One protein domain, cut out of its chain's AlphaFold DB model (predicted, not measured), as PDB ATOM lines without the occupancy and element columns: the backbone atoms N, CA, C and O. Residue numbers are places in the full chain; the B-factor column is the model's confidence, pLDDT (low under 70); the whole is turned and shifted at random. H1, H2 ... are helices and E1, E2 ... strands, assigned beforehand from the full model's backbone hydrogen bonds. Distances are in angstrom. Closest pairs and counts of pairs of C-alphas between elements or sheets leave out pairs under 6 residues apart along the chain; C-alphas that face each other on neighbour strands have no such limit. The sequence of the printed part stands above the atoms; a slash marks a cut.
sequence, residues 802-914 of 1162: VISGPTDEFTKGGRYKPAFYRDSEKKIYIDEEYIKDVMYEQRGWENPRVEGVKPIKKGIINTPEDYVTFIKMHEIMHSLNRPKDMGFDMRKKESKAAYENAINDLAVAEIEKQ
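Overview. This is residues 802 to 914 of the 1162 residues of an uncharacterized protein of Phycisphaerae bacterium (UniProt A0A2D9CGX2). H2 covers one face of a small three-stranded sheet, H3 crosses H2 steeply on the side away from the sheet, and short H1 packs at H2's start. The printed part has 113 residues, in order E1, E2, E3, H1, H2, H3; the mixed sheet runs E1 E3 E2. It is mostly helix, with under half of the residues in named elements, and compact: radius of gyration of the C-alphas 13.8 A, spans 35 by 31 by 27 A.

Along the chain. E1, residues 802 to 804, begins at C-alpha (218.006, 249.788, 330.216); E2 is residues 819 to 822, E3 827 to 830. H1 is residues 832 to 839, H2 864 to 880, 24.6 A, and H3 893 to 912, 29.1 A, ending at C-alpha (225.910, 248.783, 350.692).

Arrangement. E1 and E3 are parallel, N 803 and O 828 2.8 A apart; E2 and E3 form an antiparallel hairpin, N 822 and O 827 2.8 A apart. H2 is on the sheet, height 8.7 A, along the strands at 13 degrees to E2 on the local plane; the closest C-alphas of H2 and E2, Tyr 821 and Glu 875, are 5.7 A apart. H3 touches H2 with residues 903 to 911 alone, at a steep tilt of 63 degrees, opposite ways; the closest C-alphas, His 874 and Ala 907, are 5.3 A apart. H1 touches H2's residues 864 to 868 alone; the closest C-alphas, Lys 836 and Pro 864, are 4.7 A apart. O i to N i+4 pairs are within hydrogen-bond range throughout H2, 3 of 4 in H1 and 15 of 16 in H3.

Size, cuts and confidence. The farthest C-alphas, Gly 813 and Lys 913, are 37.3 A apart. The printed part has no cut. Links E1 to E2, H1 to H2 and H2 to H3 are long. Residues 804, 805 and 914 have pLDDT under 70.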
ATOM      1  N   VAL A 802     218.154 248.457 329.603       71.81
ATOM      2  CA  VAL A 802     218.006 249.788 330.216       71.81
ATOM      3  C   VAL A 802     218.065 250.852 329.123       71.81
ATOM      4  O   VAL A 802     219.021 250.889 328.353       71.81
ATOM      5  N   ILE A 803     217.054 251.715 329.071       74.00
ATOM      6  CA  ILE A 803     216.898 252.796 328.097       74.00
ATOM      7  C   ILE A 803     216.893 254.124 328.853       74.00
ATOM      8  O   ILE A 803     215.989 254.382 329.650       74.00
ATOM      9  N   SER A 804     217.904 254.953 328.593       67.19
ATOM     10  CA  SER A 804     218.058 256.277 329.202       67.19
ATOM     11  C   SER A 804     217.509 257.383 328.294       67.19
ATOM     12  O   SER A 804     217.739 257.355 327.086       67.19
ATOM     13  N   GLY A 805     216.814 258.361 328.879       68.88
ATOM     14  CA  GLY A 805     216.225 259.524 328.200       68.88
ATOM     15  C   GLY A 805     214.840 259.883 328.762       68.88
ATOM     16  O   GLY A 805     214.336 259.154 329.621       68.88
ATOM     17  N   PRO A 806     214.206 260.975 328.290       80.19
ATOM     18  CA  PRO A 806     212.840 261.324 328.677       80.19
ATOM     19  C   PRO A 806     211.882 260.148 328.457       80.19
ATOM     20  O   PRO A 806     211.884 259.518 327.399       80.19
ATOM     21  N   THR A 807     211.084 259.809 329.471       84.31
ATOM     22  CA  THR A 807     210.202 258.634 329.422       84.31
ATOM     23  C   THR A 807     208.847 258.922 328.782       84.31
ATOM     24  O   THR A 807     208.133 257.976 328.448       84.31
ATOM     25  N   ASP A 808     208.468 260.203 328.682       86.44
ATOM     26  CA  ASP A 808     207.176 260.717 328.198       86.44
ATOM     27  C   ASP A 808     205.929 260.018 328.781       86.44
ATOM     28  O   ASP A 808     204.829 260.065 328.226       86.44
ATOM     29  N   GLU A 809     206.072 259.383 329.946       86.50
ATOM     30  CA  GLU A 809     205.027 258.579 330.569       86.50
ATOM     31  C   GLU A 809     204.455 259.304 331.791       86.50
ATOM     32  O   GLU A 809     205.178 259.812 332.648       86.50
ATOM     33  N   PHE A 810     203.128 259.298 331.931       86.88
ATOM     34  CA  PHE A 810     202.434 259.999 333.009       86.88
ATOM     35  C   PHE A 810     201.501 259.056 333.785       86.88
ATOM     36  O   PHE A 810     200.960 258.068 333.291       86.88
ATOM     37  N   THR A 811     201.311 259.324 335.074       79.19
ATOM     38  CA  THR A 811     200.285 258.665 335.893       79.19
ATOM     39  C   THR A 811     198.882 259.103 335.457       79.19
ATOM     40  O   THR A 811     198.712 260.148 334.834       79.19
ATOM     41  N   LYS A 812     197.841 258.368 335.877       74.94
ATOM     42  CA  LYS A 812     196.429 258.728 335.618       74.94
ATOM     43  C   LYS A 812     196.021 260.125 336.123       74.94
ATOM     44  O   LYS A 812     194.981 260.618 335.715       74.94
ATOM     45  N   GLY A 813     196.812 260.738 337.007       73.69
ATOM     46  CA  GLY A 813     196.618 262.104 337.501       73.69
ATOM     47  C   GLY A 813     197.492 263.158 336.811       73.69
ATOM     48  O   GLY A 813     197.664 264.229 337.375       73.69
ATOM     49  N   GLY A 814     198.108 262.854 335.661       79.56
ATOM     50  CA  GLY A 814     198.937 263.798 334.896       79.56
ATOM     51  C   GLY A 814     200.361 264.002 335.426       79.56
ATOM     52  O   GLY A 814     201.088 264.848 334.925       79.56
ATOM     53  N   ARG A 815     200.794 263.240 336.439       79.00
ATOM     54  CA  ARG A 815     202.156 263.339 337.001       79.00
ATOM     55  C   ARG A 815     203.163 262.524 336.191       79.00
ATOM     56  O   ARG A 815     202.917 261.333 336.015       79.00
ATOM     57  N   TYR A 816     204.289 263.119 335.811       86.12
ATOM     58  CA  TYR A 816     205.383 262.461 335.087       86.12
ATOM     59  C   TYR A 816     205.963 261.248 335.843       86.12
ATOM     60  O   TYR A 816     206.024 261.251 337.080       86.12
ATOM     61  N   LYS A 817     206.343 260.195 335.110       88.69
ATOM     62  CA  LYS A 817     206.952 258.952 335.610       88.69
ATOM     63  C   LYS A 817     208.380 258.805 335.065       88.69
ATOM     64  O   LYS A 817     208.581 258.153 334.045       88.69
ATOM     65  N   PRO A 818     209.375 259.351 335.770       85.75
ATOM     66  CA  PRO A 818     210.746 259.433 335.268       85.75
ATOM     67  C   PRO A 818     211.526 258.113 335.325       85.75
ATOM     68  O   PRO A 818     212.608 258.031 334.763       85.75
ATOM     69  N   ALA A 819     211.009 257.069 335.977       89.19
ATOM     70  CA  ALA A 819     211.584 255.728 335.920       89.19
ATOM     71  C   ALA A 819     210.488 254.667 336.052       89.19
ATOM     72  O   ALA A 819     209.522 254.879 336.795       89.19
ATOM     73  N   PHE A 820     210.610 253.565 335.308       89.88
ATOM     74  CA  PHE A 820     209.797 252.362 335.504       89.88
ATOM     75  C   PHE A 820     210.349 251.147 334.745       89.88
ATOM     76  O   PHE A 820     210.827 251.244 333.611       89.88
ATOM     77  N   TYR A 821     210.154 249.964 335.323       85.94
ATOM     78  CA  TYR A 821     210.279 248.688 334.627       85.94
ATOM     79  C   TYR A 821     208.991 248.290 333.883       85.94
ATOM     80  O   TYR A 821     207.895 248.252 334.451       85.94
ATOM     81  N   ARG A 822     209.120 247.909 332.605       86.81
ATOM     82  CA  ARG A 822     208.032 247.375 331.775       86.81
ATOM     83  C   ARG A 822     208.272 245.898 331.442       86.81
ATOM     84  O   ARG A 822     208.996 245.550 330.509       86.81
ATOM     85  N   ASP A 823     207.606 245.014 332.188       80.81
ATOM     86  CA  ASP A 823     207.785 243.552 332.098       80.81
ATOM     87  C   ASP A 823     207.420 242.951 330.728       80.81
ATOM     88  O   ASP A 823     208.043 241.974 330.311       80.81
ATOM     89  N   SER A 824     206.452 243.538 330.014       83.44
ATOM     90  CA  SER A 824     206.019 243.078 328.683       83.44
ATOM     91  C   SER A 824     207.083 243.267 327.605       83.44
ATOM     92  O   SER A 824     207.161 242.469 326.678       83.44
ATOM     93  N   GLU A 825     207.895 244.316 327.730       83.31
ATOM     94  CA  GLU A 825     208.942 244.670 326.767       83.31
ATOM     95  C   GLU A 825     210.332 244.243 327.234       83.31
ATOM     96  O   GLU A 825     211.280 244.318 326.461       83.31
ATOM     97  N   LYS A 826     210.457 243.809 328.496       82.62
ATOM     98  CA  LYS A 826     211.749 243.572 329.150       82.62
ATOM     99  C   LYS A 826     212.657 244.798 329.042       82.62
ATOM    100  O   LYS A 826     213.834 244.673 328.733       82.62
ATOM    101  N   LYS A 827     212.101 245.975 329.333       83.38
ATOM    102  CA  LYS A 827     212.812 247.257 329.283       83.38
ATOM    103  C   LYS A 827     212.649 248.041 330.579       83.38
ATOM    104  O   LYS A 827     211.567 248.035 331.167       83.38
ATOM    105  N   ILE A 828     213.719 248.689 331.021       82.50
ATOM    106  CA  ILE A 828     213.722 249.678 332.102       82.50
ATOM    107  C   ILE A 828     213.906 251.037 331.441       82.50
ATOM    108  O   ILE A 828     214.909 251.243 330.767       82.50
ATOM    109  N   TYR A 829     212.956 251.945 331.627       85.75
ATOM    110  CA  TYR A 829     213.052 253.315 331.126       85.75
ATOM    111  C   TYR A 829     213.464 254.236 332.266       85.75
ATOM    112  O   TYR A 829     212.908 254.120 333.363       85.75
ATOM    113  N   ILE A 830     214.423 255.129 332.021       82.12
ATOM    114  CA  ILE A 830     214.889 256.079 333.031       82.12
ATOM    115  C   ILE A 830     215.304 257.436 332.446       82.12
ATOM    116  O   ILE A 830     216.180 257.530 331.592       82.12
ATOM    117  N   ASP A 831     214.726 258.497 332.995       87.06
ATOM    118  CA  ASP A 831     215.096 259.887 332.750       87.06
ATOM    119  C   ASP A 831     216.067 260.355 333.842       87.06
ATOM    120  O   ASP A 831     215.680 260.801 334.925       87.06
ATOM    121  N   GLU A 832     217.359 260.163 333.581       76.88
ATOM    122  CA  GLU A 832     218.417 260.439 334.554       76.88
ATOM    123  C   GLU A 832     218.552 261.928 334.878       76.88
ATOM    124  O   GLU A 832     218.888 262.263 336.013       76.88
ATOM    125  N   GLU A 833     218.295 262.810 333.911       72.56
ATOM    126  CA  GLU A 833     218.406 264.262 334.083       72.56
ATOM    127  C   GLU A 833     217.282 264.781 334.976       72.56
ATOM    128  O   GLU A 833     217.550 265.420 335.992       72.56
ATOM    129  N   TYR A 834     216.031 264.386 334.718       83.56
ATOM    130  CA  TYR A 834     214.912 264.779 335.575       83.56
ATOM    131  C   TYR A 834     215.074 264.281 337.022       83.56
ATOM    132  O   TYR A 834     214.704 264.966 337.984       83.56
ATOM    133  N   ILE A 835     215.646 263.086 337.213       83.31
ATOM    134  CA  ILE A 835     215.910 262.551 338.556       83.31
ATOM    135  C   ILE A 835     216.975 263.385 339.285       83.31
ATOM    136  O   ILE A 835     216.782 263.689 340.467       83.31
ATOM    137  N   LYS A 836     218.063 263.774 338.602       74.44
ATOM    138  CA  LYS A 836     219.131 264.610 339.181       74.44
ATOM    139  C   LYS A 836     218.651 266.020 339.486       74.44
ATOM    140  O   LYS A 836     218.862 266.498 340.595       74.44
ATOM    141  N   ASP A 837     217.984 266.647 338.527       77.75
ATOM    142  CA  ASP A 837     217.788 268.096 338.534       77.75
ATOM    143  C   ASP A 837     216.473 268.509 339.203       77.75
ATOM    144  O   ASP A 837     216.365 269.605 339.749       77.75
ATOM    145  N   VAL A 838     215.463 267.628 339.200       84.62
ATOM    146  CA  VAL A 838     214.127 267.941 339.728       84.62
ATOM    147  C   VAL A 838     213.778 267.096 340.946       84.62
ATOM    148  O   VAL A 838     213.279 267.621 341.943       84.62
ATOM    149  N   MET A 839     213.985 265.777 340.895       84.94
ATOM    150  CA  MET A 839     213.542 264.907 341.992       84.94
ATOM    151  C   MET A 839     214.477 264.912 343.200       84.94
ATOM    152  O   MET A 839     213.994 264.725 344.321       84.94
ATOM    153  N   TYR A 840     215.780 265.114 342.998       82.81
ATOM    154  CA  TYR A 840     216.750 265.153 344.091       82.81
ATOM    155  C   TYR A 840     216.425 266.266 345.106       82.81
ATOM    156  O   TYR A 840     216.319 266.009 346.307       82.81
ATOM    157  N   GLU A 841     216.124 267.472 344.620       82.81
ATOM    158  CA  GLU A 841     215.728 268.625 345.448       82.81
ATOM    159  C   GLU A 841     214.446 268.373 346.260       82.81
ATOM    160  O   GLU A 841     214.250 268.922 347.342       82.81
ATOM    161  N   GLN A 842     213.568 267.483 345.787       84.00
ATOM    162  CA  GLN A 842     212.313 267.163 346.473       84.00
ATOM    163  C   GLN A 842     212.487 266.219 347.672       84.00
ATOM    164  O   GLN A 842     211.504 265.978 348.380       84.00
ATOM    165  N   ARG A 843     213.687 265.649 347.883       82.50
ATOM    166  CA  ARG A 843     214.034 264.758 349.014       82.50
ATOM    167  C   ARG A 843     213.017 263.628 349.250       82.50
ATOM    168  O   ARG A 843     212.762 263.209 350.380       82.50
ATOM    169  N   GLY A 844     212.418 263.106 348.175       81.94
ATOM    170  CA  GLY A 844     211.280 262.176 348.243       81.94
ATOM    171  C   GLY A 844     211.574 260.825 348.913       81.94
ATOM    172  O   GLY A 844     210.645 260.146 349.338       81.94
ATOM    173  N   TRP A 845     212.847 260.442 349.036       86.31
ATOM    174  CA  TRP A 845     213.289 259.232 349.741       86.31
ATOM    175  C   TRP A 845     213.358 259.405 351.265       86.31
ATOM    176  O   TRP A 845     213.332 258.412 351.989       86.31
ATOM    177  N   GLU A 846     213.438 260.644 351.761       86.69
ATOM    178  CA  GLU A 846     213.392 260.949 353.197       86.69
ATOM    179  C   GLU A 846     211.952 261.052 353.700       86.69
ATOM    180  O   GLU A 846     211.674 260.736 354.855       86.69
ATOM    181  N   ASN A 847     211.034 261.452 352.816       84.81
ATOM    182  CA  ASN A 847     209.604 261.525 353.090       84.81
ATOM    183  C   ASN A 847     208.786 260.860 351.962       84.81
ATOM    184  O   ASN A 847     208.256 261.556 351.084       84.81
ATOM    185  N   PRO A 848     208.699 259.514 351.946       82.75
ATOM    186  CA  PRO A 848     207.998 258.778 350.902       82.75
ATOM    187  C   PRO A 848     206.524 259.175 350.805       82.75
ATOM    188  O   PRO A 848     205.776 259.148 351.777       82.75
ATOM    189  N   ARG A 849     206.078 259.497 349.589       74.00
ATOM    190  CA  ARG A 849     204.705 259.967 349.325       74.00
ATOM    191  C   ARG A 849     203.654 258.847 349.325       74.00
ATOM    192  O   ARG A 849     202.462 259.134 349.236       74.00
ATOM    193  N   VAL A 850     204.074 257.580 349.363       75.94
ATOM    194  CA  VAL A 850     203.182 256.412 349.392       75.94
ATOM    195  C   VAL A 850     203.001 255.962 350.838       75.94
ATOM    196  O   VAL A 850     203.957 255.573 351.504       75.94
ATOM    197  N   GLU A 851     201.757 255.994 351.308       76.50
ATOM    198  CA  GLU A 851     201.377 255.580 352.659       76.50
ATOM    199  C   GLU A 851     201.842 254.137 352.953       76.50
ATOM    200  O   GLU A 851     201.439 253.196 352.265       76.50
ATOM    201  N   GLY A 852     202.707 253.976 353.962       79.56
ATOM    202  CA  GLY A 852     203.290 252.690 354.373       79.56
ATOM    203  C   GLY A 852     204.697 252.388 353.829       79.56
ATOM    204  O   GLY A 852     205.294 251.392 354.244       79.56
ATOM    205  N   VAL A 853     205.252 253.221 352.938       84.88
ATOM    206  CA  VAL A 853     206.650 253.102 352.476       84.88
ATOM    207  C   VAL A 853     207.592 253.786 353.469       84.88
ATOM    208  O   VAL A 853     207.331 254.899 353.925       84.88
ATOM    209  N   LYS A 854     208.679 253.106 353.836       90.44
ATOM    210  CA  LYS A 854     209.668 253.581 354.808       90.44
ATOM    211  C   LYS A 854     210.695 254.502 354.138       90.44
ATOM    212  O   LYS A 854     211.078 254.237 352.998       90.44
ATOM    213  N   PRO A 855     211.177 255.548 354.836       90.38
ATOM    214  CA  PRO A 855     212.302 256.345 354.362       90.38
ATOM    215  C   PRO A 855     213.560 255.500 354.150       90.38
ATOM    216  O   PRO A 855     213.830 254.575 354.921       90.38
ATOM    217  N   ILE A 856     214.355 255.858 353.144       88.75
ATOM    218  CA  ILE A 856     215.649 255.213 352.896       88.75
ATOM    219  C   ILE A 856     216.643 255.625 353.988       88.75
ATOM    220  O   ILE A 856     216.666 256.772 354.441       88.75
ATOM    221  N   LYS A 857     217.475 254.676 354.427       83.25
ATOM    222  CA  LYS A 857     218.493 254.891 355.463       83.25
ATOM    223  C   LYS A 857     219.430 256.047 355.086       83.25
ATOM    224  O   LYS A 857     219.921 256.134 353.958       83.25
ATOM    225  N   LYS A 858     219.715 256.922 356.059       77.25
ATOM    226  CA  LYS A 858     220.667 258.032 355.893       77.25
ATOM    227  C   LYS A 858     222.054 257.503 355.511       77.25
ATOM    228  O   LYS A 858     222.492 256.490 356.051       77.25
ATOM    229  N   GLY A 859     222.737 258.205 354.609       71.00
ATOM    230  CA  GLY A 859     224.064 257.828 354.107       71.00
ATOM    231  C   GLY A 859     224.057 257.015 352.807       71.00
ATOM    232  O   GLY A 859     225.111 256.886 352.194       71.00
ATOM    233  N   ILE A 860     222.899 256.514 352.352       77.12
ATOM    234  CA  ILE A 860     222.781 255.799 351.067       77.12
ATOM    235  C   ILE A 860     222.632 256.768 349.891       77.12
ATOM    236  O   ILE A 860     223.261 256.578 348.854       77.12
ATOM    237  N   ILE A 861     221.826 257.817 350.040       81.69
ATOM    238  CA  ILE A 861     221.611 258.837 349.005       81.69
ATOM    239  C   ILE A 861     222.165 260.160 349.535       81.69
ATOM    240  O   ILE A 861     221.527 260.789 350.381       81.69
ATOM    241  N   ASN A 862     223.357 260.556 349.077       73.94
ATOM    242  CA  ASN A 862     224.020 261.797 349.487       73.94
ATOM    243  C   ASN A 862     224.155 262.796 348.334       73.94
ATOM    244  O   ASN A 862     224.150 263.992 348.595       73.94
ATOM    245  N   THR A 863     224.218 262.336 347.084       72.56
ATOM    246  CA  THR A 863     224.333 263.174 345.875       72.56
ATOM    247  C   THR A 863     223.191 262.907 344.880       72.56
ATOM    248  O   THR A 863     222.518 261.874 344.991       72.56
ATOM    249  N   PRO A 864     222.948 263.800 343.898       71.88
ATOM    250  CA  PRO A 864     222.023 263.535 342.791       71.88
ATOM    251  C   PRO A 864     222.330 262.217 342.065       71.88
ATOM    252  O   PRO A 864     221.427 261.447 341.737       71.88
ATOM    253  N   GLU A 865     223.613 261.903 341.886       70.38
ATOM    254  CA  GLU A 865     224.088 260.663 341.272       70.38
ATOM    255  C   GLU A 865     223.774 259.436 342.129       70.38
ATOM    256  O   GLU A 865     223.340 258.418 341.584       70.38
ATOM    257  N   ASP A 866     223.917 259.523 343.455       75.12
ATOM    258  CA  ASP A 866     223.503 258.444 344.355       75.12
ATOM    259  C   ASP A 866     222.006 258.155 344.209       75.12
ATOM    260  O   ASP A 866     221.585 257.003 344.319       75.12
ATOM    261  N   TYR A 867     221.201 259.192 343.951       86.62
ATOM    262  CA  TYR A 867     219.762 259.033 343.805       86.62
ATOM    263  C   TYR A 867     219.385 258.364 342.485       86.62
ATOM    264  O   TYR A 867     218.629 257.394 342.498       86.62
ATOM    265  N   VAL A 868     219.974 258.792 341.361       80.38
ATOM    266  CA  VAL A 868     219.842 258.079 340.075       80.38
ATOM    267  C   VAL A 868     220.269 256.629 340.224       80.38
ATOM    268  O   VAL A 868     219.589 255.721 339.755       80.38
ATOM    269  N   THR A 869     221.385 256.402 340.908       79.88
ATOM    270  CA  THR A 869     221.928 255.065 341.103       79.88
ATOM    271  C   THR A 869     221.008 254.188 341.944       79.88
ATOM    272  O   THR A 869     220.759 253.036 341.588       79.88
ATOM    273  N   PHE A 870     220.437 254.747 343.013       88.31
ATOM    274  CA  PHE A 870     219.415 254.081 343.809       88.31
ATOM    275  C   PHE A 870     218.183 253.725 342.971       88.31
ATOM    276  O   PHE A 870     217.749 252.578 343.010       88.31
ATOM    277  N   ILE A 871     217.658 254.662 342.172       89.50
ATOM    278  CA  ILE A 871     216.483 254.429 341.320       89.50
ATOM    279  C   ILE A 871     216.775 253.370 340.249       89.50
ATOM    280  O   ILE A 871     215.982 252.449 340.074       89.50
ATOM    281  N   LYS A 872     217.937 253.411 339.588       81.88
ATOM    282  CA  LYS A 872     218.353 252.356 338.648       81.88
ATOM    283  C   LYS A 872     218.400 250.987 339.320       81.88
ATOM    284  O   LYS A 872     217.826 250.034 338.802       81.88
ATOM    285  N   MET A 873     219.047 250.891 340.484       86.00
ATOM    286  CA  MET A 873     219.130 249.641 341.245       86.00
ATOM    287  C   MET A 873     217.733 249.150 341.649       86.00
ATOM    288  O   MET A 873     217.435 247.968 341.514       86.00
ATOM    289  N   HIS A 874     216.860 250.059 342.084       92.00
ATOM    290  CA  HIS A 874     215.471 249.781 342.441       92.00
ATOM    291  C   HIS A 874     214.677 249.192 341.259       92.00
ATOM    292  O   HIS A 874     214.076 248.124 341.390       92.00
ATOM    293  N   GLU A 875     214.750 249.798 340.071       88.69
ATOM    294  CA  GLU A 875     214.082 249.271 338.869       88.69
ATOM    295  C   GLU A 875     214.670 247.928 338.404       88.69
ATOM    296  O   GLU A 875     213.952 247.027 337.957       88.69
ATOM    297  N   ILE A 876     215.981 247.735 338.563       83.19
ATOM    298  CA  ILE A 876     216.623 246.443 338.309       83.19
ATOM    299  C   ILE A 876     216.097 245.379 339.274       83.19
ATOM    300  O   ILE A 876     215.771 244.271 338.835       83.19
ATOM    301  N   MET A 877     215.936 245.703 340.558       88.94
ATOM    302  CA  MET A 877     215.361 244.783 341.538       88.94
ATOM    303  C   MET A 877     213.913 244.415 341.200       88.94
ATOM    304  O   MET A 877     213.550 243.248 341.375       88.94
ATOM    305  N   HIS A 878     213.121 245.327 340.625       88.50
ATOM    306  CA  HIS A 878     211.802 244.999 340.069       88.50
ATOM    307  C   HIS A 878     211.875 244.000 338.906       88.50
ATOM    308  O   HIS A 878     211.029 243.107 338.807       88.50
ATOM    309  N   SER A 879     212.891 244.103 338.044       83.50
ATOM    310  CA  SER A 879     213.083 243.159 336.932       83.50
ATOM    311  C   SER A 879     213.455 241.742 337.390       83.50
ATOM    312  O   SER A 879     213.108 240.753 336.732       83.50
ATOM    313  N   LEU A 880     214.150 241.636 338.526       83.31
ATOM    314  CA  LEU A 880     214.643 240.376 339.080       83.31
ATOM    315  C   LEU A 880     213.640 239.716 340.032       83.31
ATOM    316  O   LEU A 880     213.577 238.489 340.080       83.31
ATOM    317  N   ASN A 881     212.836 240.513 340.742       88.31
ATOM    318  CA  ASN A 881     211.982 240.057 341.835       88.31
ATOM    319  C   ASN A 881     210.521 240.478 341.621       88.31
ATOM    320  O   ASN A 881     210.098 241.572 342.004       88.31
ATOM    321  N   ARG A 882     209.709 239.596 341.028       83.88
ATOM    322  CA  ARG A 882     208.283 239.878 340.807       83.88
ATOM    323  C   ARG A 882     207.499 239.791 342.123       83.88
ATOM    324  O   ARG A 882     207.802 238.930 342.948       83.88
ATOM    325  N   PRO A 883     206.405 240.563 342.289       83.31
ATOM    326  CA  PRO A 883     205.612 240.540 343.522       83.31
ATOM    327  C   PRO A 883     205.129 239.138 343.915       83.31
ATOM    328  O   PRO A 883     205.193 238.765 345.081       83.31
ATOM    329  N   LYS A 884     204.691 238.337 342.931       81.25
ATOM    330  CA  LYS A 884     204.216 236.961 343.153       81.25
ATOM    331  C   LYS A 884     205.327 236.022 343.624       81.25
ATOM    332  O   LYS A 884     205.069 235.190 344.486       81.25
ATOM    333  N   ASP A 885     206.535 236.183 343.088       82.62
ATOM    334  CA  ASP A 885     207.696 235.341 343.408       82.62
ATOM    335  C   ASP A 885     208.199 235.619 344.835       82.62
ATOM    336  O   ASP A 885     208.752 234.743 345.490       82.62
ATOM    337  N   MET A 886     207.924 236.824 345.344       82.38
ATOM    338  CA  MET A 886     208.186 237.238 346.724       82.38
ATOM    339  C   MET A 886     206.983 237.045 347.670       82.38
ATOM    340  O   MET A 886     207.039 237.461 348.824       82.38
ATOM    341  N   GLY A 887     205.884 236.434 347.207       83.81
ATOM    342  CA  GLY A 887     204.711 236.129 348.038       83.81
ATOM    343  C   GLY A 887     203.759 237.301 348.323       83.81
ATOM    344  O   GLY A 887     202.917 237.193 349.216       83.81
ATOM    345  N   PHE A 888     203.843 238.406 347.576       85.88
ATOM    346  CA  PHE A 888     202.971 239.576 347.735       85.88
ATOM    347  C   PHE A 888     201.722 239.515 346.836       85.88
ATOM    348  O   PHE A 888     201.795 239.228 345.637       85.88
ATOM    349  N   ASP A 889     200.555 239.856 347.398       82.88
ATOM    350  CA  ASP A 889     199.283 239.973 346.668       82.88
ATOM    351  C   ASP A 889     198.951 241.443 346.383       82.88
ATOM    352  O   ASP A 889     198.359 242.149 347.203       82.88
ATOM    353  N   MET A 890     199.270 241.891 345.166       79.62
ATOM    354  CA  MET A 890     199.117 243.285 344.721       79.62
ATOM    355  C   MET A 890     197.665 243.798 344.672       79.62
ATOM    356  O   MET A 890     197.438 244.973 344.370       79.62
ATOM    357  N   ARG A 891     196.666 242.958 344.984       78.12
ATOM    358  CA  ARG A 891     195.268 243.382 345.174       78.12
ATOM    359  C   ARG A 891     195.037 244.058 346.531       78.12
ATOM    360  O   ARG A 891     194.089 244.828 346.655       78.12
ATOM    361  N   LYS A 892     195.898 243.823 347.530       77.81
ATOM    362  CA  LYS A 892     195.804 244.429 348.873       77.81
ATOM    363  C   LYS A 892     196.665 245.694 348.963       77.81
ATOM    364  O   LYS A 892     197.833 245.668 348.586       77.81
ATOM    365  N   LYS A 893     196.114 246.797 349.493       72.69
ATOM    366  CA  LYS A 893     196.825 248.093 349.621       72.69
ATOM    367  C   LYS A 893     198.101 247.966 350.470       72.69
ATOM    368  O   LYS A 893     199.155 248.422 350.043       72.69
ATOM    369  N   GLU A 894     198.018 247.265 351.599       73.38
ATOM    370  CA  GLU A 894     199.143 246.988 352.512       73.38
ATOM    371  C   GLU A 894     200.271 246.193 351.834       73.38
ATOM    372  O   GLU A 894     201.452 246.454 352.057       73.38
ATOM    373  N   SER A 895     199.913 245.269 350.936       81.69
ATOM    374  CA  SER A 895     200.879 244.436 350.214       81.69
ATOM    375  C   SER A 895     201.668 245.210 349.157       81.69
ATOM    376  O   SER A 895     202.754 244.770 348.794       81.69
ATOM    377  N   LYS A 896     201.148 246.347 348.665       80.38
ATOM    378  CA  LYS A 896     201.870 247.210 347.718       80.38
ATOM    379  C   LYS A 896     203.011 247.936 348.419       80.38
ATOM    380  O   LYS A 896     204.144 247.832 347.980       80.38
ATOM    381  N   ALA A 897     202.726 248.592 349.543       83.94
ATOM    382  CA  ALA A 897     203.752 249.279 350.326       83.94
ATOM    383  C   ALA A 897     204.806 248.303 350.884       83.94
ATOM    384  O   ALA A 897     205.992 248.619 350.905       83.94
ATOM    385  N   ALA A 898     204.393 247.098 351.292       85.50
ATOM    386  CA  ALA A 898     205.316 246.059 351.745       85.50
ATOM    387  C   ALA A 898     206.259 245.566 350.630       85.50
ATOM    388  O   ALA A 898     207.443 245.365 350.891       85.50
ATOM    389  N   TYR A 899     205.757 245.421 349.400       88.81
ATOM    390  CA  TYR A 899     206.577 245.060 348.243       88.81
ATOM    391  C   TYR A 899     207.577 246.167 347.879       88.81
ATOM    392  O   TYR A 899     208.760 245.879 347.729       88.81
ATOM    393  N   GLU A 900     207.140 247.430 347.834       88.12
ATOM    394  CA  GLU A 900     208.024 248.587 347.597       88.12
ATOM    395  C   GLU A 900     209.154 248.672 348.636       88.12
ATOM    396  O   GLU A 900     210.316 248.873 348.292       88.12
ATOM    397  N   ASN A 901     208.838 248.447 349.918       90.94
ATOM    398  CA  ASN A 901     209.850 248.392 350.975       90.94
ATOM    399  C   ASN A 901     210.845 247.240 350.766       90.94
ATOM    400  O   ASN A 901     212.040 247.444 350.939       90.94
ATOM    401  N   ALA A 902     210.379 246.057 350.358       90.44
ATOM    402  CA  ALA A 902     211.258 244.917 350.101       90.44
ATOM    403  C   ALA A 902     212.210 245.166 348.915       90.44
ATOM    404  O   ALA A 902     213.377 244.787 348.972       90.44
ATOM    405  N   ILE A 903     211.734 245.830 347.857       93.31
ATOM    406  CA  ILE A 903     212.565 246.229 346.714       93.31
ATOM    407  C   ILE A 903     213.580 247.304 347.124       93.31
ATOM    408  O   ILE A 903     214.756 247.192 346.775       93.31
ATOM    409  N   ASN A 904     213.164 248.292 347.923       92.44
ATOM    410  CA  ASN A 904     214.067 249.288 348.504       92.44
ATOM    411  C   ASN A 904     215.164 248.634 349.353       92.44
ATOM    412  O   ASN A 904     216.333 248.964 349.175       92.44
ATOM    413  N   ASP A 905     214.813 247.693 350.231       92.62
ATOM    414  CA  ASP A 905     215.769 246.997 351.097       92.62
ATOM    415  C   ASP A 905     216.789 246.182 350.279       92.62
ATOM    416  O   ASP A 905     217.981 246.200 350.585       92.62
ATOM    417  N   LEU A 906     216.353 245.521 349.198       91.44
ATOM    418  CA  LEU A 906     217.245 244.806 348.276       91.44
ATOM    419  C   LEU A 906     218.179 245.754 347.513       91.44
ATOM    420  O   LEU A 906     219.368 245.467 347.385       91.44
ATOM    421  N   ALA A 907     217.663 246.893 347.041       88.31
ATOM    422  CA  ALA A 907     218.472 247.905 346.371       88.31
ATOM    423  C   ALA A 907     219.511 248.516 347.326       88.31
ATOM    424  O   ALA A 907     220.680 248.631 346.965       88.31
ATOM    425  N   VAL A 908     219.120 248.841 348.564       87.94
ATOM    426  CA  VAL A 908     220.042 249.320 349.607       87.94
ATOM    427  C   VAL A 908     221.106 248.271 349.911       87.94
ATOM    428  O   VAL A 908     222.284 248.610 349.928       87.94
ATOM    429  N   ALA A 909     220.723 247.007 350.103       86.12
ATOM    430  CA  ALA A 909     221.670 245.939 350.410       86.12
ATOM    431  C   ALA A 909     222.701 245.733 349.290       86.12
ATOM    432  O   ALA A 909     223.867 245.471 349.574       86.12
ATOM    433  N   GLU A 910     222.299 245.863 348.023       79.38
ATOM    434  CA  GLU A 910     223.221 245.738 346.892       79.38
ATOM    435  C   GLU A 910     224.153 246.946 346.759       79.38
ATOM    436  O   GLU A 910     225.320 246.781 346.419       79.38
ATOM    437  N   ILE A 911     223.671 248.142 347.100       76.62
ATOM    438  CA  ILE A 911     224.479 249.366 347.150       76.62
ATOM    439  C   ILE A 911     225.474 249.323 348.316       76.62
ATOM    440  O   ILE A 911     226.636 249.672 348.139       76.62
ATOM    441  N   GLU A 912     225.054 248.872 349.500       76.31
ATOM    442  CA  GLU A 912     225.910 248.783 350.692       76.31
ATOM    443  C   GLU A 912     227.033 247.740 350.542       76.31
ATOM    444  O   GLU A 912     228.081 247.879 351.173       76.31
ATOM    445  N   LYS A 913     226.863 246.720 349.689       70.06
ATOM    446  CA  LYS A 913     227.936 245.764 349.349       70.06
ATOM    447  C   LYS A 913     229.074 246.394 348.547       70.06
ATOM    448  O   LYS A 913     230.154 245.811 348.474       70.06
ATOM    449  N   GLN A 914     228.835 247.543 347.925       63.53
ATOM    450  CA  GLN A 914     229.761 248.156 346.989       63.53
ATOM    451  C   GLN A 914     230.499 249.308 347.662       63.53
ATOM    452  O   GLN A 914     229.904 250.237 348.209       63.53
TER     453      GLN A 914